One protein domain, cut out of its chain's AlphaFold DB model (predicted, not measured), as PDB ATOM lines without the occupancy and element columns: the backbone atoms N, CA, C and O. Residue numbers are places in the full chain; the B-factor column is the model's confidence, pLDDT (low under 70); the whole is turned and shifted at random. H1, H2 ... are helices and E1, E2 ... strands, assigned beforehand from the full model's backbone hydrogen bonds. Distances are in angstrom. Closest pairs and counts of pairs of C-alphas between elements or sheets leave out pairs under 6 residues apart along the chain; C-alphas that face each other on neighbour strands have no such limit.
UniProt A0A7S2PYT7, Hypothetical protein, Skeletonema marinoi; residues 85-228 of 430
ATOM      1  N   PRO A  85     198.962 318.168 291.277       31.77
ATOM      2  CA  PRO A  85     198.358 319.091 292.216       31.77
ATOM      3  C   PRO A  85     198.715 320.504 291.744       31.77
ATOM      4  O   PRO A  85     199.868 320.907 291.837       31.77
ATOM      5  N   ASN A  86     197.718 321.249 291.258       38.12
ATOM      6  CA  ASN A  86     197.799 322.666 290.884       38.12
ATOM      7  C   ASN A  86     198.839 323.033 289.817       38.12
ATOM      8  O   ASN A  86     199.996 323.224 290.161       38.12
ATOM      9  N   THR A  87     198.390 323.385 288.608       35.03
ATOM     10  CA  THR A  87     198.983 324.515 287.867       35.03
ATOM     11  C   THR A  87     198.098 324.978 286.700       35.03
ATOM     12  O   THR A  87     198.095 324.404 285.617       35.03
ATOM     13  N   GLN A  88     197.446 326.132 286.860       34.00
ATOM     14  CA  GLN A  88     197.060 327.010 285.741       34.00
ATOM     15  C   GLN A  88     198.300 327.686 285.097       34.00
ATOM     16  O   GLN A  88     198.277 328.862 284.750       34.00
ATOM     17  N   GLY A  89     199.419 326.975 284.942       34.94
ATOM     18  CA  GLY A  89     200.636 327.538 284.358       34.94
ATOM     19  C   GLY A  89     201.806 326.561 284.384       34.94
ATOM     20  O   GLY A  89     202.174 326.087 285.447       34.94
ATOM     21  N   LEU A  90     202.415 326.315 283.223       35.66
ATOM     22  CA  LEU A  90     203.484 325.338 282.955       35.66
ATOM     23  C   LEU A  90     203.037 323.872 282.812       35.66
ATOM     24  O   LEU A  90     203.403 323.010 283.601       35.66
ATOM     25  N   VAL A  91     202.375 323.565 281.695       40.88
ATOM     26  CA  VAL A  91     202.505 322.246 281.037       40.88
ATOM     27  C   VAL A  91     203.300 322.446 279.745       40.88
ATOM     28  O   VAL A  91     202.870 322.087 278.649       40.88
ATOM     29  N   ASP A  92     204.439 323.138 279.866       47.25
ATOM     30  CA  ASP A  92     205.298 323.475 278.730       47.25
ATOM     31  C   ASP A  92     206.579 322.647 278.643       47.25
ATOM     32  O   ASP A  92     207.225 322.628 277.591       47.25
ATOM     33  N   THR A  93     206.929 321.953 279.720       54.19
ATOM     34  CA  THR A  93     208.100 321.091 279.790       54.19
ATOM     35  C   THR A  93     207.746 319.711 279.262       54.19
ATOM     36  O   THR A  93     206.856 319.050 279.796       54.19
ATOM     37  N   ILE A  94     208.454 319.283 278.215       65.44
ATOM     38  CA  ILE A  94     208.490 317.874 277.808       65.44
ATOM     39  C   ILE A  94     208.854 317.078 279.071       65.44
ATOM     40  O   ILE A  94     209.808 317.487 279.744       65.44
ATOM     41  N   PRO A  95     208.096 316.023 279.433       65.06
ATOM     42  CA  PRO A  95     208.413 315.200 280.593       65.06
ATOM     43  C   PRO A  95     209.901 314.863 280.591       65.06
ATOM     44  O   PRO A  95     210.433 314.474 279.547       65.06
ATOM     45  N   SER A  96     210.574 315.083 281.725       61.53
ATOM     46  CA  SER A  96     211.998 314.765 281.840       61.53
ATOM     47  C   SER A  96     212.181 313.301 281.463       61.53
ATOM     48  O   SER A  96     211.615 312.413 282.100       61.53
ATOM     49  N   THR A  97     212.950 313.045 280.411       58.50
ATOM     50  CA  THR A  97     213.148 311.689 279.897       58.50
ATOM     51  C   THR A  97     214.022 310.824 280.801       58.50
ATOM     52  O   THR A  97     214.208 309.645 280.506       58.50
ATOM     53  N   ASP A  98     214.557 311.419 281.869       60.22
ATOM     54  CA  ASP A  98     215.572 310.832 282.738       60.22
ATOM     55  C   ASP A  98     214.975 310.038 283.916       60.22
ATOM     56  O   ASP A  98     215.718 309.355 284.614       60.22
ATOM     57  N   GLU A  99     213.652 310.081 284.145       76.12
ATOM     58  CA  GLU A  99     213.031 309.389 285.291       76.12
ATOM     59  C   GLU A  99     212.121 308.214 284.904       76.12
ATOM     60  O   GLU A  99     212.258 307.140 285.491       76.12
ATOM     61  N   LYS A 100     211.203 308.369 283.934       90.31
ATOM     62  CA  LYS A 100     210.293 307.292 283.492       90.31
ATOM     63  C   LYS A 100     209.900 307.427 282.014       90.31
ATOM     64  O   LYS A 100     209.698 308.551 281.554       90.31
ATOM     65  N   PRO A 101     209.738 306.312 281.273       93.56
ATOM     66  CA  PRO A 101     209.068 306.320 279.978       93.56
ATOM     67  C   PRO A 101     207.694 306.999 280.057       93.56
ATOM     68  O   PRO A 101     206.920 306.725 280.976       93.56
ATOM     69  N   CYS A 102     207.378 307.843 279.079       94.69
ATOM     70  CA  CYS A 102     206.091 308.524 278.983       94.69
ATOM     71  C   CYS A 102     205.407 308.193 277.655       94.69
ATOM     72  O   CYS A 102     205.925 308.534 276.590       94.69
ATOM     73  N   LEU A 103     204.236 307.557 277.717       95.31
ATOM     74  CA  LEU A 103     203.417 307.227 276.554       95.31
ATOM     75  C   LEU A 103     202.378 308.330 276.304       95.31
ATOM     76  O   LEU A 103     201.512 308.575 277.138       95.31
ATOM     77  N   ILE A 104     202.436 308.964 275.137       94.69
ATOM     78  CA  ILE A 104     201.389 309.855 274.630       94.69
ATOM     79  C   ILE A 104     200.464 309.025 273.740       94.69
ATOM     80  O   ILE A 104     200.922 308.457 272.742       94.69
ATOM     81  N   PHE A 105     199.182 308.937 274.094       94.56
ATOM     82  CA  PHE A 105     198.248 308.018 273.438       94.56
ATOM     83  C   PHE A 105     196.804 308.531 273.417       94.56
ATOM     84  O   PHE A 105     196.481 309.546 274.035       94.56
ATOM     85  N   SER A 106     195.944 307.812 272.692       92.12
ATOM     86  CA  SER A 106     194.497 308.008 272.710       92.12
ATOM     87  C   SER A 106     193.771 306.681 272.924       92.12
ATOM     88  O   SER A 106     194.148 305.666 272.337       92.12
ATOM     89  N   ASP A 107     192.719 306.684 273.744       88.94
ATOM     90  CA  ASP A 107     192.023 305.464 274.193       88.94
ATOM     91  C   ASP A 107     191.302 304.754 273.036       88.94
ATOM     92  O   ASP A 107     190.971 303.566 273.123       88.94
ATOM     93  N   ASN A 108     191.014 305.484 271.959       90.31
ATOM     94  CA  ASN A 108     190.307 304.967 270.799       90.31
ATOM     95  C   ASN A 108     191.217 304.426 269.690       90.31
ATOM     96  O   ASN A 108     190.744 303.654 268.854       90.31
ATOM     97  N   ASP A 109     192.505 304.763 269.678       92.94
ATOM     98  CA  ASP A 109     193.428 304.294 268.648       92.94
ATOM     99  C   ASP A 109     193.913 302.865 268.948       92.94
ATOM    100  O   ASP A 109     194.257 302.515 270.080       92.94
ATOM    101  N   ILE A 110     193.914 302.009 267.923       94.12
ATOM    102  CA  ILE A 110     194.271 300.587 268.060       94.12
ATOM    103  C   ILE A 110     195.735 300.437 268.482       94.12
ATOM    104  O   ILE A 110     196.040 299.656 269.379       94.12
ATOM    105  N   TYR A 111     196.649 301.192 267.873       93.44
ATOM    106  CA  TYR A 111     198.084 301.068 268.141       93.44
ATOM    107  C   TYR A 111     198.463 301.668 269.496       93.44
ATOM    108  O   TYR A 111     199.337 301.143 270.187       93.44
ATOM    109  N   CYS A 112     197.751 302.711 269.915       94.69
ATOM    110  CA  CYS A 112     197.796 303.237 271.270       94.69
ATOM    111  C   CYS A 112     197.401 302.178 272.304       94.69
ATOM    112  O   CYS A 112     198.131 301.988 273.275       94.69
ATOM    113  N   ALA A 113     196.310 301.440 272.072       95.69
ATOM    114  CA  ALA A 113     195.898 300.347 272.951       95.69
ATOM    115  C   ALA A 113     196.954 299.228 273.018       95.69
ATOM    116  O   ALA A 113     197.296 298.781 274.110       95.69
ATOM    117  N   ILE A 114     197.538 298.830 271.880       96.12
ATOM    118  CA  ILE A 114     198.620 297.826 271.819       96.12
ATOM    119  C   ILE A 114     199.823 298.265 272.675       96.12
ATOM    120  O   ILE A 114     200.311 297.499 273.509       96.12
ATOM    121  N   ALA A 115     200.302 299.501 272.497       96.19
ATOM    122  CA  ALA A 115     201.436 300.025 273.258       96.19
ATOM    123  C   ALA A 115     201.126 300.137 274.761       96.19
ATOM    124  O   ALA A 115     201.973 299.813 275.595       96.19
ATOM    125  N   HIS A 116     199.906 300.558 275.108       95.88
ATOM    126  CA  HIS A 116     199.475 300.701 276.493       95.88
ATOM    127  C   HIS A 116     199.372 299.347 277.208       95.88
ATOM    128  O   HIS A 116     199.938 299.198 278.289       95.88
ATOM    129  N   ILE A 117     198.747 298.339 276.587       96.75
ATOM    130  CA  ILE A 117     198.669 296.974 277.138       96.75
ATOM    131  C   ILE A 117     200.075 296.395 277.343       96.75
ATOM    132  O   ILE A 117     200.339 295.780 278.374       96.75
ATOM    133  N   CYS A 118     201.001 296.634 276.406       96.56
ATOM    134  CA  CYS A 118     202.393 296.197 276.534       96.56
ATOM    135  C   CYS A 118     203.065 296.777 277.794       96.56
ATOM    136  O   CYS A 118     203.645 296.036 278.586       96.56
ATOM    137  N   LEU A 119     202.935 298.088 278.030       96.00
ATOM    138  CA  LEU A 119     203.468 298.740 279.234       96.00
ATOM    139  C   LEU A 119     202.776 298.267 280.519       96.00
ATOM    140  O   LEU A 119     203.446 298.044 281.529       96.00
ATOM    141  N   LEU A 120     201.455 298.082 280.484       95.38
ATOM    142  CA  LEU A 120     200.692 297.574 281.622       95.38
ATOM    143  C   LEU A 120     201.114 296.155 282.000       95.38
ATOM    144  O   LEU A 120     201.239 295.870 283.186       95.38
ATOM    145  N   GLU A 121     201.422 295.281 281.039       95.06
ATOM    146  CA  GLU A 121     201.937 293.955 281.395       95.06
ATOM    147  C   GLU A 121     203.323 294.002 282.029       95.06
ATOM    148  O   GLU A 121     203.603 293.238 282.955       95.06
ATOM    149  N   LYS A 122     204.193 294.924 281.598       94.00
ATOM    150  CA  LYS A 122     205.474 295.146 282.284       94.00
ATOM    151  C   LYS A 122     205.249 295.586 283.731       94.00
ATOM    152  O   LYS A 122     205.959 295.120 284.625       94.00
ATOM    153  N   GLU A 123     204.276 296.469 283.962       93.44
ATOM    154  CA  GLU A 123     203.909 296.954 285.296       93.44
ATOM    155  C   GLU A 123     203.415 295.807 286.177       93.44
ATOM    156  O   GLU A 123     203.964 295.582 287.258       93.44
ATOM    157  N   VAL A 124     202.436 295.046 285.684       91.56
ATOM    158  CA  VAL A 124     201.858 293.891 286.374       91.56
ATOM    159  C   VAL A 124     202.954 292.884 286.718       91.56
ATOM    160  O   VAL A 124     203.105 292.514 287.881       91.56
ATOM    161  N   TYR A 125     203.793 292.507 285.753       92.00
ATOM    162  CA  TYR A 125     204.905 291.585 285.984       92.00
ATOM    163  C   TYR A 125     205.870 292.082 287.075       92.00
ATOM    164  O   TYR A 125     206.278 291.327 287.963       92.00
ATOM    165  N   ASN A 126     206.217 293.370 287.052       90.81
ATOM    166  CA  ASN A 126     207.111 293.967 288.039       90.81
ATOM    167  C   ASN A 126     206.504 293.981 289.451       90.81
ATOM    168  O   ASN A 126     207.215 293.764 290.433       90.81
ATOM    169  N   MET A 127     205.198 294.206 289.586       88.69
ATOM    170  CA  MET A 127     204.530 294.129 290.889       88.69
ATOM    171  C   MET A 127     204.576 292.729 291.483       88.69
ATOM    172  O   MET A 127     204.856 292.570 292.669       88.69
ATOM    173  N   VAL A 128     204.310 291.726 290.653       88.25
ATOM    174  CA  VAL A 128     204.222 290.322 291.057       88.25
ATOM    175  C   VAL A 128     205.557 289.840 291.595       88.25
ATOM    176  O   VAL A 128     205.626 289.299 292.699       88.25
ATOM    177  N   ASN A 129     206.630 290.146 290.865       87.81
ATOM    178  CA  ASN A 129     207.982 289.780 291.261       87.81
ATOM    179  C   ASN A 129     208.481 290.533 292.501       87.81
ATOM    180  O   ASN A 129     209.233 289.963 293.285       87.81
ATOM    181  N   ASN A 130     208.084 291.795 292.701       86.88
ATOM    182  CA  ASN A 130     208.567 292.588 293.836       86.88
ATOM    183  C   ASN A 130     207.779 292.352 295.132       86.88
ATOM    184  O   ASN A 130     208.341 292.489 296.218       86.88
ATOM    185  N   ASN A 131     206.490 292.016 295.041       79.69
ATOM    186  CA  ASN A 131     205.605 291.925 296.205       79.69
ATOM    187  C   ASN A 131     205.350 290.486 296.686       79.69
ATOM    188  O   ASN A 131     204.562 290.304 297.611       79.69
ATOM    189  N   ASN A 132     205.982 289.465 296.088       67.12
ATOM    190  CA  ASN A 132     205.658 288.047 296.329       67.12
ATOM    191  C   ASN A 132     204.149 287.750 296.201       67.12
ATOM    192  O   ASN A 132     203.625 286.878 296.898       67.12
ATOM    193  N   ILE A 133     203.434 288.483 295.340       74.69
ATOM    194  CA  ILE A 133     202.018 288.210 295.087       74.69
ATOM    195  C   ILE A 133     201.964 286.897 294.311       74.69
ATOM    196  O   ILE A 133     202.454 286.806 293.186       74.69
ATOM    197  N   ILE A 134     201.414 285.857 294.936       66.62
ATOM    198  CA  ILE A 134     201.281 284.544 294.310       66.62
ATOM    199  C   ILE A 134     200.190 284.648 293.247       66.62
ATOM    200  O   ILE A 134     199.016 284.820 293.570       66.62
ATOM    201  N   TRP A 135     200.576 284.514 291.978       61.97
ATOM    202  CA  TRP A 135     199.621 284.302 290.899       61.97
ATOM    203  C   TRP A 135     198.993 282.929 291.065       61.97
ATOM    204  O   TRP A 135     199.621 281.901 290.810       61.97
ATOM    205  N   ASN A 136     197.738 282.903 291.497       60.88
ATOM    206  CA  ASN A 136     196.945 281.698 291.366       60.88
ATOM    207  C   ASN A 136     196.564 281.569 289.889       60.88
ATOM    208  O   ASN A 136     195.931 282.460 289.329       60.88
ATOM    209  N   ASN A 137     196.904 280.435 289.268       51.47
ATOM    210  CA  ASN A 137     196.575 280.100 287.871       51.47
ATOM    211  C   ASN A 137     195.062 280.150 287.535       51.47
ATOM    212  O   ASN A 137     194.682 279.874 286.404       51.47
ATOM    213  N   GLY A 138     194.203 280.478 288.507       57.00
ATOM    214  CA  GLY A 138     192.766 280.684 288.353       57.00
ATOM    215  C   GLY A 138     192.335 282.117 288.020       57.00
ATOM    216  O   GLY A 138     191.139 282.353 287.964       57.00
ATOM    217  N   GLY A 139     193.255 283.062 287.807       54.12
ATOM    218  CA  GLY A 139     192.941 284.356 287.178       54.12
ATOM    219  C   GLY A 139     192.257 285.418 288.051       54.12
ATOM    220  O   GLY A 139     192.301 286.585 287.680       54.12
ATOM    221  N   ASP A 140     191.716 285.070 289.220       57.16
ATOM    222  CA  ASP A 140     191.130 286.052 290.142       57.16
ATOM    223  C   ASP A 140     192.223 286.722 290.991       57.16
ATOM    224  O   ASP A 140     192.479 286.356 292.141       57.16
ATOM    225  N   VAL A 141     192.910 287.703 290.402       61.00
ATOM    226  CA  VAL A 141     193.535 288.773 291.190       61.00
ATOM    227  C   VAL A 141     192.397 289.681 291.633       61.00
ATOM    228  O   VAL A 141     191.628 290.133 290.789       61.00
ATOM    229  N   ASP A 142     192.272 289.916 292.939       65.00
ATOM    230  CA  ASP A 142     191.240 290.801 293.478       65.00
ATOM    231  C   ASP A 142     191.361 292.174 292.791       65.00
ATOM    232  O   ASP A 142     192.426 292.801 292.807       65.00
ATOM    233  N   ASP A 143     190.282 292.622 292.147       60.22
ATOM    234  CA  ASP A 143     190.245 293.797 291.256       60.22
ATOM    235  C   ASP A 143     190.770 295.080 291.908       60.22
ATOM    236  O   ASP A 143     191.130 296.050 291.240       60.22
ATOM    237  N   HIS A 144     190.797 295.090 293.235       61.84
ATOM    238  CA  HIS A 144     191.224 296.197 294.065       61.84
ATOM    239  C   HIS A 144     192.748 296.389 294.140       61.84
ATOM    240  O   HIS A 144     193.185 297.406 294.680       61.84
ATOM    241  N   GLU A 145     193.563 295.467 293.612       64.69
ATOM    242  CA  GLU A 145     195.025 295.519 293.775       64.69
ATOM    243  C   GLU A 145     195.811 296.050 292.569       64.69
ATOM    244  O   GLU A 145     197.011 296.312 292.703       64.69
ATOM    245  N   LEU A 146     195.187 296.259 291.403       69.81
ATOM    246  CA  LEU A 146     195.916 296.838 290.272       69.81
ATOM    247  C   LEU A 146     196.211 298.324 290.525       69.81
ATOM    248  O   LEU A 146     195.332 299.085 290.942       69.81
ATOM    249  N   PRO A 147     197.460 298.771 290.311       66.12
ATOM    250  CA  PRO A 147     197.891 300.088 290.711       66.12
ATOM    251  C   PRO A 147     197.286 301.092 289.743       66.12
ATOM    252  O   PRO A 147     197.601 301.127 288.557       66.12
ATOM    253  N   LEU A 148     196.468 301.980 290.290       68.19
ATOM    254  CA  LEU A 148     195.899 303.108 289.557       68.19
ATOM    255  C   LEU A 148     196.959 304.068 289.012       68.19
ATOM    256  O   LEU A 148     196.672 304.908 288.162       68.19
ATOM    257  N   HIS A 149     198.179 303.975 289.541       81.31
ATOM    258  CA  HIS A 149     199.326 304.780 289.151       81.31
ATOM    259  C   HIS A 149     200.469 303.839 288.787       81.31
ATOM    260  O   HIS A 149     201.149 303.341 289.696       81.31
ATOM    261  N   PRO A 150     200.688 303.588 287.484       87.00
ATOM    262  CA  PRO A 150     201.817 302.794 287.038       87.00
ATOM    263  C   PRO A 150     203.127 303.358 287.596       87.00
ATOM    264  O   PRO A 150     203.377 304.568 287.597       87.00
ATOM    265  N   LYS A 151     203.978 302.484 288.130       90.75
ATOM    266  CA  LYS A 151     205.276 302.867 288.682       90.75
ATOM    267  C   LYS A 151     206.350 302.911 287.606       90.75
ATOM    268  O   LYS A 151     207.270 303.715 287.756       90.75
ATOM    269  N   LEU A 152     206.244 302.092 286.561       90.56
ATOM    270  CA  LEU A 152     207.234 301.955 285.495       90.56
ATOM    271  C   LEU A 152     207.132 303.025 284.415       90.56
ATOM    272  O   LEU A 152     208.136 303.309 283.777       90.56
ATOM    273  N   PHE A 153     205.956 303.602 284.188       94.00
ATOM    274  CA  PHE A 153     205.737 304.561 283.111       94.00
ATOM    275  C   PHE A 153     204.701 305.611 283.509       94.00
ATOM    276  O   PHE A 153     203.995 305.459 284.505       94.00
ATOM    277  N   SER A 154     204.617 306.683 282.733       93.69
ATOM    278  CA  SER A 154     203.520 307.647 282.786       93.69
ATOM    279  C   SER A 154     202.755 307.653 281.469       93.69
ATOM    280  O   SER A 154     203.299 307.300 280.419       93.69
ATOM    281  N   VAL A 155     201.505 308.100 281.514       92.69
ATOM    282  CA  VAL A 155     200.679 308.311 280.325       92.69
ATOM    283  C   VAL A 155     200.294 309.776 280.198       92.69
ATOM    284  O   VAL A 155     200.170 310.479 281.196       92.69
ATOM    285  N   VAL A 156     200.123 310.233 278.961       92.94
ATOM    286  CA  VAL A 156     199.537 311.532 278.636       92.94
ATOM    287  C   VAL A 156     198.491 311.313 277.552       92.94
ATOM    288  O   VAL A 156     198.804 310.828 276.461       92.94
ATOM    289  N   HIS A 157     197.252 311.684 277.848       91.62
ATOM    290  CA  HIS A 157     196.150 311.608 276.898       91.62
ATOM    291  C   HIS A 157     196.296 312.691 275.817       91.62
ATOM    292  O   HIS A 157     196.652 313.833 276.114       91.62
ATOM    293  N   ALA A 158     196.018 312.330 274.563       91.00
ATOM    294  CA  ALA A 158     195.994 313.244 273.423       91.00
ATOM    295  C   ALA A 158     194.713 313.047 272.603       91.00
ATOM    296  O   ALA A 158     194.387 311.924 272.200       91.00
ATOM    297  N   CYS A 159     193.988 314.135 272.327       85.81
ATOM    298  CA  CYS A 159     192.772 314.091 271.521       85.81
ATOM    299  C   CYS A 159     193.040 314.573 270.091       85.81
ATOM    300  O   CYS A 159     193.003 315.768 269.805       85.81
ATOM    301  N   LYS A 160     193.269 313.646 269.152       80.44
ATOM    302  CA  LYS A 160     193.504 314.014 267.744       80.44
ATOM    303  C   LYS A 160     192.342 314.799 267.105       80.44
ATOM    304  O   LYS A 160     192.645 315.775 266.419       80.44
ATOM    305  N   PRO A 161     191.056 314.443 267.325       77.81
ATOM    306  CA  PRO A 161     189.934 315.219 266.790       77.81
ATOM    307  C   PRO A 161     189.890 316.672 267.262       77.81
ATOM    308  O   PRO A 161     189.329 317.525 266.586       77.81
ATOM    309  N   LEU A 162     190.511 316.975 268.400       67.75
ATOM    310  CA  LEU A 162     190.591 318.319 268.945       67.75
ATOM    311  C   LEU A 162     191.948 318.962 268.636       67.75
ATOM    312  O   LEU A 162     192.582 319.546 269.511       67.75
ATOM    313  N   ILE A 163     192.407 318.890 267.380       68.69
ATOM    314  CA  ILE A 163     193.733 319.395 266.992       68.69
ATOM    315  C   ILE A 163     193.913 320.891 267.276       68.69
ATOM    316  O   ILE A 163     195.027 321.330 267.570       68.69
ATOM    317  N   ASN A 164     192.832 321.670 267.228       72.62
ATOM    318  CA  ASN A 164     192.843 323.094 267.558       72.62
ATOM    319  C   ASN A 164     192.788 323.370 269.061       72.62
ATOM    320  O   ASN A 164     193.190 324.450 269.495       72.62
ATOM    321  N   HIS A 165     192.381 322.392 269.865       68.94
ATOM    322  CA  HIS A 165     192.361 322.533 271.312       68.94
ATOM    323  C   HIS A 165     193.733 322.204 271.886       68.94
ATOM    324  O   HIS A 165     194.488 321.360 271.398       68.94
ATOM    325  N   GLU A 166     194.098 322.934 272.929       71.38
ATOM    326  CA  GLU A 166     195.373 322.749 273.602       71.38
ATOM    327  C   GLU A 166     195.210 321.800 274.790       71.38
ATOM    328  O   GLU A 166     195.331 322.209 275.945       71.38
ATOM    329  N   ASP A 167     194.953 320.518 274.535       84.94
ATOM    330  CA  ASP A 167     195.211 319.516 275.571       84.94
ATOM    331  C   ASP A 167     196.729 319.318 275.765       84.94
ATOM    332  O   ASP A 167     197.560 319.740 274.947       84.94
ATOM    333  N   ALA A 168     197.115 318.739 276.904       86.06
ATOM    334  CA  ALA A 168     198.521 318.565 277.256       86.06
ATOM    335  C   ALA A 168     199.271 317.682 276.247       86.06
ATOM    336  O   ALA A 168     200.373 318.050 275.826       86.06
ATOM    337  N   GLY A 169     198.671 316.569 275.822       88.69
ATOM    338  CA  GLY A 169     199.247 315.665 274.833       88.69
ATOM    339  C   GLY A 169     199.432 316.347 273.483       88.69
ATOM    340  O   GLY A 169     200.528 316.310 272.921       88.69
ATOM    341  N   MET A 170     198.420 317.065 272.996       88.88
ATOM    342  CA  MET A 170     198.488 317.791 271.726       88.88
ATOM    343  C   MET A 170     199.502 318.937 271.755       88.88
ATOM    344  O   MET A 170     200.224 319.129 270.772       88.88
ATOM    345  N   ARG A 171     199.654 319.660 272.875       87.62
ATOM    346  CA  ARG A 171     200.743 320.646 273.037       87.62
ATOM    347  C   ARG A 171     202.120 319.997 272.937       87.62
ATOM    348  O   ARG A 171     202.999 320.537 272.261       87.62
ATOM    349  N   ILE A 172     202.315 318.847 273.583       89.56
ATOM    350  CA  ILE A 172     203.577 318.108 273.497       89.56
ATOM    351  C   ILE A 172     203.810 317.656 272.050       89.56
ATOM    352  O   ILE A 172     204.860 317.958 271.488       89.56
ATOM    353  N   LEU A 173     202.826 317.034 271.395       89.62
ATOM    354  CA  LEU A 173     202.939 316.573 270.006       89.62
ATOM    355  C   LEU A 173     203.277 317.712 269.032       89.62
ATOM    356  O   LEU A 173     204.177 317.551 268.204       89.62
ATOM    357  N   LYS A 174     202.632 318.880 269.163       88.75
ATOM    358  CA  LYS A 174     202.929 320.086 268.364       88.75
ATOM    359  C   LYS A 174     204.357 320.601 268.583       88.75
ATOM    360  O   LYS A 174     205.005 321.058 267.644       88.75
ATOM    361  N   LYS A 175     204.886 320.512 269.808       89.50
ATOM    362  CA  LYS A 175     206.287 320.871 270.095       89.50
ATOM    363  C   LYS A 175     207.265 319.876 269.486       89.50
ATOM    364  O   LYS A 175     208.247 320.282 268.865       89.50
ATOM    365  N   LEU A 176     206.983 318.580 269.625       88.50
ATOM    366  CA  LEU A 176     207.806 317.512 269.056       88.50
ATOM    367  C   LEU A 176     207.830 317.570 267.524       88.50
ATOM    368  O   LEU A 176     208.837 317.214 266.915       88.50
ATOM    369  N   SER A 177     206.753 318.044 266.893       88.00
ATOM    370  CA  SER A 177     206.657 318.133 265.438       88.00
ATOM    371  C   SER A 177     207.455 319.284 264.815       88.00
ATOM    372  O   SER A 177     207.590 319.319 263.591       88.00
ATOM    373  N   LYS A 178     208.014 320.211 265.615       85.00
ATOM    374  CA  LYS A 178     208.779 321.393 265.154       85.00
ATOM    375  C   LYS A 178     208.080 322.177 264.026       85.00
ATOM    376  O   LYS A 178     208.742 322.718 263.144       85.00
ATOM    377  N   GLY A 179     206.747 322.223 264.040       69.50
ATOM    378  CA  GLY A 179     205.944 322.912 263.022       69.50
ATOM    379  C   GLY A 179     205.582 322.077 261.788       69.50
ATOM    380  O   GLY A 179     204.939 322.599 260.881       69.50
ATOM    381  N   SER A 180     205.935 320.789 261.736       79.12
ATOM    382  CA  SER A 180     205.392 319.872 260.728       79.12
ATOM    383  C   SER A 180     203.999 319.404 261.151       79.12
ATOM    384  O   SER A 180     203.863 318.601 262.075       79.12
ATOM    385  N   ALA A 181     202.955 319.883 260.467       70.62
ATOM    386  CA  ALA A 181     201.571 319.460 260.715       70.62
ATOM    387  C   ALA A 181     201.383 317.936 260.577       70.62
ATOM    388  O   ALA A 181     200.539 317.351 261.243       70.62
ATOM    389  N   ASN A 182     202.231 317.277 259.782       68.12
ATOM    390  CA  ASN A 182     202.137 315.844 259.510       68.12
ATOM    391  C   ASN A 182     202.721 314.961 260.626       68.12
ATOM    392  O   ASN A 182     202.686 313.746 260.500       68.12
ATOM    393  N   ASN A 183     203.296 315.532 261.693       72.81
ATOM    394  CA  ASN A 183     204.074 314.770 262.680       72.81
ATOM    395  C   ASN A 183     203.424 314.717 264.078       72.81
ATOM    396  O   ASN A 183     204.108 314.617 265.102       72.81
ATOM    397  N   THR A 184     202.093 314.806 264.134       84.31
ATOM    398  CA  THR A 184     201.285 314.629 265.356       84.31
ATOM    399  C   THR A 184     200.707 313.214 265.471       84.31
ATOM    400  O   THR A 184     199.689 313.012 266.126       84.31
ATOM    401  N   GLU A 185     201.332 312.231 264.813       88.56
ATOM    402  CA  GLU A 185     200.928 310.825 264.892       88.56
ATOM    403  C   GLU A 185     201.168 310.253 266.295       88.56
ATOM    404  O   GLU A 185     202.169 310.575 266.940       88.56
ATOM    405  N   ILE A 186     200.245 309.396 266.729       91.50
ATOM    406  CA  ILE A 186     200.261 308.636 267.983       91.50
ATOM    407  C   ILE A 186     200.195 307.130 267.656       91.50
ATOM    408  O   ILE A 186     199.707 306.787 266.576       91.50
ATOM    409  N   PRO A 187     200.658 306.231 268.547       94.38
ATOM    410  CA  PRO A 187     201.287 306.509 269.843       94.38
ATOM    411  C   PRO A 187     202.699 307.105 269.728       94.38
ATOM    412  O   PRO A 187     203.419 306.861 268.757       94.38
ATOM    413  N   VAL A 188     203.108 307.859 270.753       93.94
ATOM    414  CA  VAL A 188     204.485 308.360 270.915       93.94
ATOM    415  C   VAL A 188     205.016 307.966 272.283       93.94
ATOM    416  O   VAL A 188     204.384 308.254 273.293       93.94
ATOM    417  N   LEU A 189     206.200 307.366 272.334       93.69
ATOM    418  CA  LEU A 189     206.903 307.065 273.577       93.69
ATOM    419  C   LEU A 189     208.114 307.986 273.720       93.69
ATOM    420  O   LEU A 189     208.973 308.049 272.838       93.69
ATOM    421  N   LEU A 190     208.185 308.691 274.843       93.06
ATOM    422  CA  LEU A 190     209.337 309.492 275.241       93.06
ATOM    423  C   LEU A 190     210.156 308.698 276.256       93.06
ATOM    424  O   LEU A 190     209.630 308.332 277.308       93.06
ATOM    425  N   HIS A 191     211.422 308.418 275.951       90.25
ATOM    426  CA  HIS A 191     212.282 307.622 276.829       90.25
ATOM    427  C   HIS A 191     213.768 307.905 276.573       90.25
ATOM    428  O   HIS A 191     214.203 307.853 275.425       90.25
ATOM    429  N   GLU A 192     214.548 308.210 277.618       87.50
ATOM    430  CA  GLU A 192     216.006 308.430 277.536       87.50
ATOM    431  C   GLU A 192     216.434 309.413 276.425       87.50
ATOM    432  O   GLU A 192     217.306 309.128 275.609       87.50
ATOM    433  N   ASN A 193     215.800 310.584 276.358       84.81
ATOM    434  CA  ASN A 193     215.989 311.608 275.322       84.81
ATOM    435  C   ASN A 193     215.608 311.176 273.890       84.81
ATOM    436  O   ASN A 193     215.834 311.928 272.940       84.81
ATOM    437  N   ASN A 194     214.982 310.010 273.721       85.81
ATOM    438  CA  ASN A 194     214.468 309.531 272.442       85.81
ATOM    439  C   ASN A 194     212.968 309.809 272.302       85.81
ATOM    440  O   ASN A 194     212.203 309.747 273.266       85.81
ATOM    441  N   ILE A 195     212.552 310.084 271.063       89.88
ATOM    442  CA  ILE A 195     211.150 310.188 270.652       89.88
ATOM    443  C   ILE A 195     210.883 309.010 269.728       89.88
ATOM    444  O   ILE A 195     211.389 308.969 268.606       89.88
ATOM    445  N   LEU A 196     210.094 308.057 270.200       90.50
ATOM    446  CA  LEU A 196     209.798 306.823 269.490       90.50
ATOM    447  C   LEU A 196     208.344 306.854 269.037       90.50
ATOM    448  O   LEU A 196     207.459 307.255 269.791       90.50
ATOM    449  N   ARG A 197     208.103 306.458 267.792       90.56
ATOM    450  CA  ARG A 197     206.782 306.474 267.163       90.56
ATOM    451  C   ARG A 197     206.566 305.169 266.428       90.56
ATOM    452  O   ARG A 197     207.532 304.539 265.992       90.56
ATOM    453  N   GLU A 198     205.306 304.795 266.261       84.62
ATOM    454  CA  GLU A 198     204.978 303.795 265.253       84.62
ATOM    455  C   GLU A 198     205.237 304.338 263.848       84.62
ATOM    456  O   GLU A 198     205.204 305.546 263.611       84.62
ATOM    457  N   THR A 199     205.530 303.434 262.914       74.50
ATOM    458  CA  THR A 199     205.659 303.818 261.502       74.50
ATOM    459  C   THR A 199     204.305 304.246 260.956       74.50
ATOM    460  O   THR A 199     203.280 303.624 261.259       74.50
ATOM    461  N   SER A 200     204.320 305.284 260.117       72.50
ATOM    462  CA  SER A 200     203.112 305.760 259.446       72.50
ATOM    463  C   SER A 200     202.455 304.625 258.657       72.50
ATOM    464  O   SER A 200     203.120 303.712 258.156       72.50
ATOM    465  N   GLU A 201     201.135 304.677 258.497       68.31
ATOM    466  CA  GLU A 201     200.396 303.636 257.774       68.31
ATOM    467  C   GLU A 201     200.913 303.439 256.340       68.31
ATOM    468  O   GLU A 201     201.039 302.309 255.866       68.31
ATOM    469  N   LEU A 202     201.306 304.530 255.678       66.62
ATOM    470  CA  LEU A 202     201.897 304.494 254.343       66.62
ATOM    471  C   LEU A 202     203.213 303.702 254.318       66.62
ATOM    472  O   LEU A 202     203.450 302.926 253.392       66.62
ATOM    473  N   GLU A 203     204.071 303.888 255.319       68.25
ATOM    474  CA  GLU A 203     205.343 303.170 255.428       68.25
ATOM    475  C   GLU A 203     205.140 301.706 255.806       68.25
ATOM    476  O   GLU A 203     205.813 300.838 255.247       68.25
ATOM    477  N   ARG A 204     204.168 301.409 256.675       71.31
ATOM    478  CA  ARG A 204     203.776 300.028 256.997       71.31
ATOM    479  C   ARG A 204     203.302 299.289 255.753       71.31
ATOM    480  O   ARG A 204     203.810 298.211 255.453       71.31
ATOM    481  N   ASN A 205     202.418 299.915 254.977       66.56
ATOM    482  CA  ASN A 205     201.896 299.350 253.733       66.56
ATOM    483  C   ASN A 205     202.998 299.144 252.681       66.56
ATOM    484  O   ASN A 205     202.968 298.157 251.951       66.56
ATOM    485  N   ARG A 206     203.989 300.042 252.605       69.56
ATOM    486  CA  ARG A 206     205.121 299.910 251.670       69.56
ATOM    487  C   ARG A 206     206.103 298.815 252.063       69.56
ATOM    488  O   ARG A 206     206.620 298.133 251.185       69.56
ATOM    489  N   ASN A 207     206.368 298.667 253.356       66.31
ATOM    490  CA  ASN A 207     207.430 297.793 253.846       66.31
ATOM    491  C   ASN A 207     206.914 296.429 254.325       66.31
ATOM    492  O   ASN A 207     207.720 295.586 254.712       66.31
ATOM    493  N   GLY A 208     205.592 296.214 254.338       65.44
ATOM    494  CA  GLY A 208     204.978 295.010 254.904       65.44
ATOM    495  C   GLY A 208     205.303 294.824 256.388       65.44
ATOM    496  O   GLY A 208     205.259 293.702 256.891       65.44
ATOM    497  N   LEU A 209     205.690 295.903 257.076       63.06
ATOM    498  CA  LEU A 209     206.082 295.848 258.476       63.06
ATOM    499  C   LEU A 209     204.818 295.874 259.339       63.06
ATOM    500  O   LEU A 209     204.026 296.815 259.220       63.06
ATOM    501  N   PRO A 210     204.620 294.887 260.228       68.25
ATOM    502  CA  PRO A 210     203.569 294.990 261.225       68.25
ATOM    503  C   PRO A 210     203.866 296.194 262.128       68.25
ATOM    504  O   PRO A 210     205.018 296.412 262.507       68.25
ATOM    505  N   GLY A 211     202.842 296.994 262.441       71.12
ATOM    506  CA  GLY A 211     202.942 298.185 263.300       71.12
ATOM    507  C   GLY A 211     203.228 297.828 264.757       71.12
ATOM    508  O   GLY A 211     202.333 297.911 265.591       71.12
ATOM    509  N   LEU A 212     204.445 297.346 265.014       83.50
ATOM    510  CA  LEU A 212     204.922 296.829 266.294       83.50
ATOM    511  C   LEU A 212     206.325 297.341 266.652       83.50
ATOM    512  O   LEU A 212     207.022 296.713 267.454       83.50
ATOM    513  N   LEU A 213     206.779 298.449 266.064       87.00
ATOM    514  CA  LEU A 213     208.099 298.987 266.405       87.00
ATOM    515  C   LEU A 213     208.145 299.418 267.872       87.00
ATOM    516  O   LEU A 213     209.111 299.124 268.577       87.00
ATOM    517  N   LEU A 214     207.079 300.059 268.345       91.00
ATOM    518  CA  LEU A 214     206.973 300.573 269.698       91.00
ATOM    519  C   LEU A 214     206.768 299.447 270.728       91.00
ATOM    520  O   LEU A 214     207.552 299.399 271.674       91.00
ATOM    521  N   PRO A 215     205.833 298.487 270.558       92.00
ATOM    522  CA  PRO A 215     205.732 297.317 271.430       92.00
ATOM    523  C   PRO A 215     207.024 296.509 271.541       92.00
ATOM    524  O   PRO A 215     207.369 296.095 272.642       92.00
ATOM    525  N   ARG A 216     207.771 296.316 270.443       89.81
ATOM    526  CA  ARG A 216     209.075 295.632 270.496       89.81
ATOM    527  C   ARG A 216     210.111 296.433 271.276       89.81
ATOM    528  O   ARG A 216     210.816 295.868 272.103       89.81
ATOM    529  N   PHE A 217     210.168 297.747 271.070       91.62
ATOM    530  CA  PHE A 217     211.057 298.598 271.855       91.62
ATOM    531  C   PHE A 217     210.720 298.541 273.353       91.62
ATOM    532  O   PHE A 217     211.622 298.377 274.175       91.62
ATOM    533  N   ILE A 218     209.430 298.647 273.706       93.00
ATOM    534  CA  ILE A 218     208.945 298.508 275.088       93.00
ATOM    535  C   ILE A 218     209.393 297.158 275.655       93.00
ATOM    536  O   ILE A 218     209.919 297.097 276.765       93.00
ATOM    537  N   GLU A 219     209.243 296.090 274.870       91.75
ATOM    538  CA  GLU A 219     209.603 294.737 275.273       91.75
ATOM    539  C   GLU A 219     211.088 294.584 275.636       91.75
ATOM    540  O   GLU A 219     211.418 293.922 276.626       91.75
ATOM    541  N   GLU A 220     211.967 295.222 274.863       90.75
ATOM    542  CA  GLU A 220     213.427 295.119 274.971       90.75
ATOM    543  C   GLU A 220     214.053 296.108 275.969       90.75
ATOM    544  O   GLU A 220     215.136 295.845 276.521       90.75
ATOM    545  N   SER A 221     213.393 297.246 276.192       89.25
ATOM    546  CA  SER A 221     214.002 298.409 276.852       89.25
ATOM    547  C   SER A 221     213.343 298.793 278.174       89.25
ATOM    548  O   SER A 221     214.008 299.396 279.011       89.25
ATOM    549  N   ILE A 222     212.077 298.431 278.410       88.88
ATOM    550  CA  ILE A 222     211.327 298.895 279.585       88.88
ATOM    551  C   ILE A 222     211.044 297.743 280.550       88.88
ATOM    552  O   ILE A 222     210.393 296.757 280.209       88.88
ATOM    553  N   GLY A 223     211.488 297.909 281.799       90.06
ATOM    554  CA  GLY A 223     211.231 296.959 282.880       90.06
ATOM    555  C   GLY A 223     211.904 295.599 282.661       90.06
ATOM    556  O   GLY A 223     213.056 295.515 282.232       90.06
ATOM    557  N   ALA A 224     211.195 294.522 283.007       85.88
ATOM    558  CA  ALA A 224     211.679 293.159 282.811       85.88
ATOM    559  C   ALA A 224     211.664 292.784 281.327       85.88
ATOM    560  O   ALA A 224     210.628 292.880 280.675       85.88
ATOM    561  N   LYS A 225     212.800 292.335 280.796       87.19
ATOM    562  CA  LYS A 225     212.967 292.035 279.368       87.19
ATOM    563  C   LYS A 225     212.433 290.653 279.001       87.19
ATOM    564  O   LYS A 225     212.525 289.730 279.807       87.19
ATOM    565  N   HIS A 226     211.985 290.510 277.758       87.06
ATOM    566  CA  HIS A 226     211.633 289.229 277.127       87.06
ATOM    567  C   HIS A 226     210.476 288.455 277.784       87.06
ATOM    568  O   HIS A 226     210.384 287.238 277.636       87.06
ATOM    569  N   ILE A 227     209.570 289.152 278.477       90.06
ATOM    570  CA  ILE A 227     208.353 288.549 279.033       90.06
ATOM    571  C   ILE A 227     207.260 288.354 277.968       90.06
ATOM    572  O   ILE A 227     206.421 287.479 278.140       90.06
ATOM    573  N   LEU A 228     207.274 289.125 276.871       90.38
ATOM    574  CA  LEU A 228     206.271 289.045 275.791       90.38
ATOM    575  C   LEU A 228     206.812 288.411 274.502       90.38
ATOM    576  O   LEU A 228     206.050 288.205 273.558       90.38
TER     577      LEU A 228
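Overview. This is residues 85 to 228 of the 430 residues of the protein "Hypothetical protein" of Skeletonema marinoi (UniProt A0A7S2PYT7). A small sheet of four short strands sits in the middle, between helix H2, which crosses over it, and the side-by-side helices H1 and H4. H3 lies off to one side, and residues 85 to 90 and 134 to 140 stick out. The printed part has 144 residues, with four named helices and four named strands in the order E1, H1, E2, H2, E3, E4, H3, H4 along the chain; the sheet order is E2 E1 E3 E4, mixed. The class is mixed, helices and strands, with under half of the residues in named elements; the whole is compact, radius of gyration of the C-alphas 16.6 A, spanning 50 by 46 by 27 A.

Along the chain. After residues 85 to 101, with no named element, E1 is residues 102 to 105, from C-alpha 102 at (206.091, 308.524, 278.983). H1, residues 110 to 131, is 31.6 A long. E2 is 154 to 157, H2 168 to 176 at 12.4 A, E3 188 to 191, E4 194 to 197, H3 201 to 207, and H4 213 to 221 at 12.0 A, ending at C-alpha 221 (214.002, 298.409, 276.852).

Arrangement. E2 and E1 are parallel, with N 156 and O 103 at 2.8 A. E1 and E3 are antiparallel, with N 104 and O 188 at 2.8 A. E3 and E4 form a hairpin, with N 189 and O 196 at 2.8 A. E1, H1, E2 form a strand-helix-strand unit, two parallel strands joined through a helix, with a right-handed crossover. H2 is on the sheet at a height of 9.1 A, over E1 and E3, across the strands at 76 degrees to E1 on the local plane; the closest C-alphas of H2 and E2 are Gly 169 and His 157, 5.5 A. H1 only grazes the sheet with residues 111 to 119, and H4 only grazes it with 213 to 221. H1, with residues 114 to 119 alone, touches H4, the same way at a shallow tilt of 15 degrees; their closest C-alphas are Ala 115 and Pro 215, 5.4 A. H3 is not on the sheet and is apart from H4. In H1, H2, H3 and H4 every O i to N i+4 pair is within hydrogen-bond range.

Size, cuts and confidence. The farthest C-alphas, Gly 138 and Gly 179, are 51.0 A apart. The printed part has no cut; the links H1 to E2 and H2 to E3 are long. Mean pLDDT of the printed part is 79.5; 44 residues are under 70, among them 85 to 98 and 134 to 148.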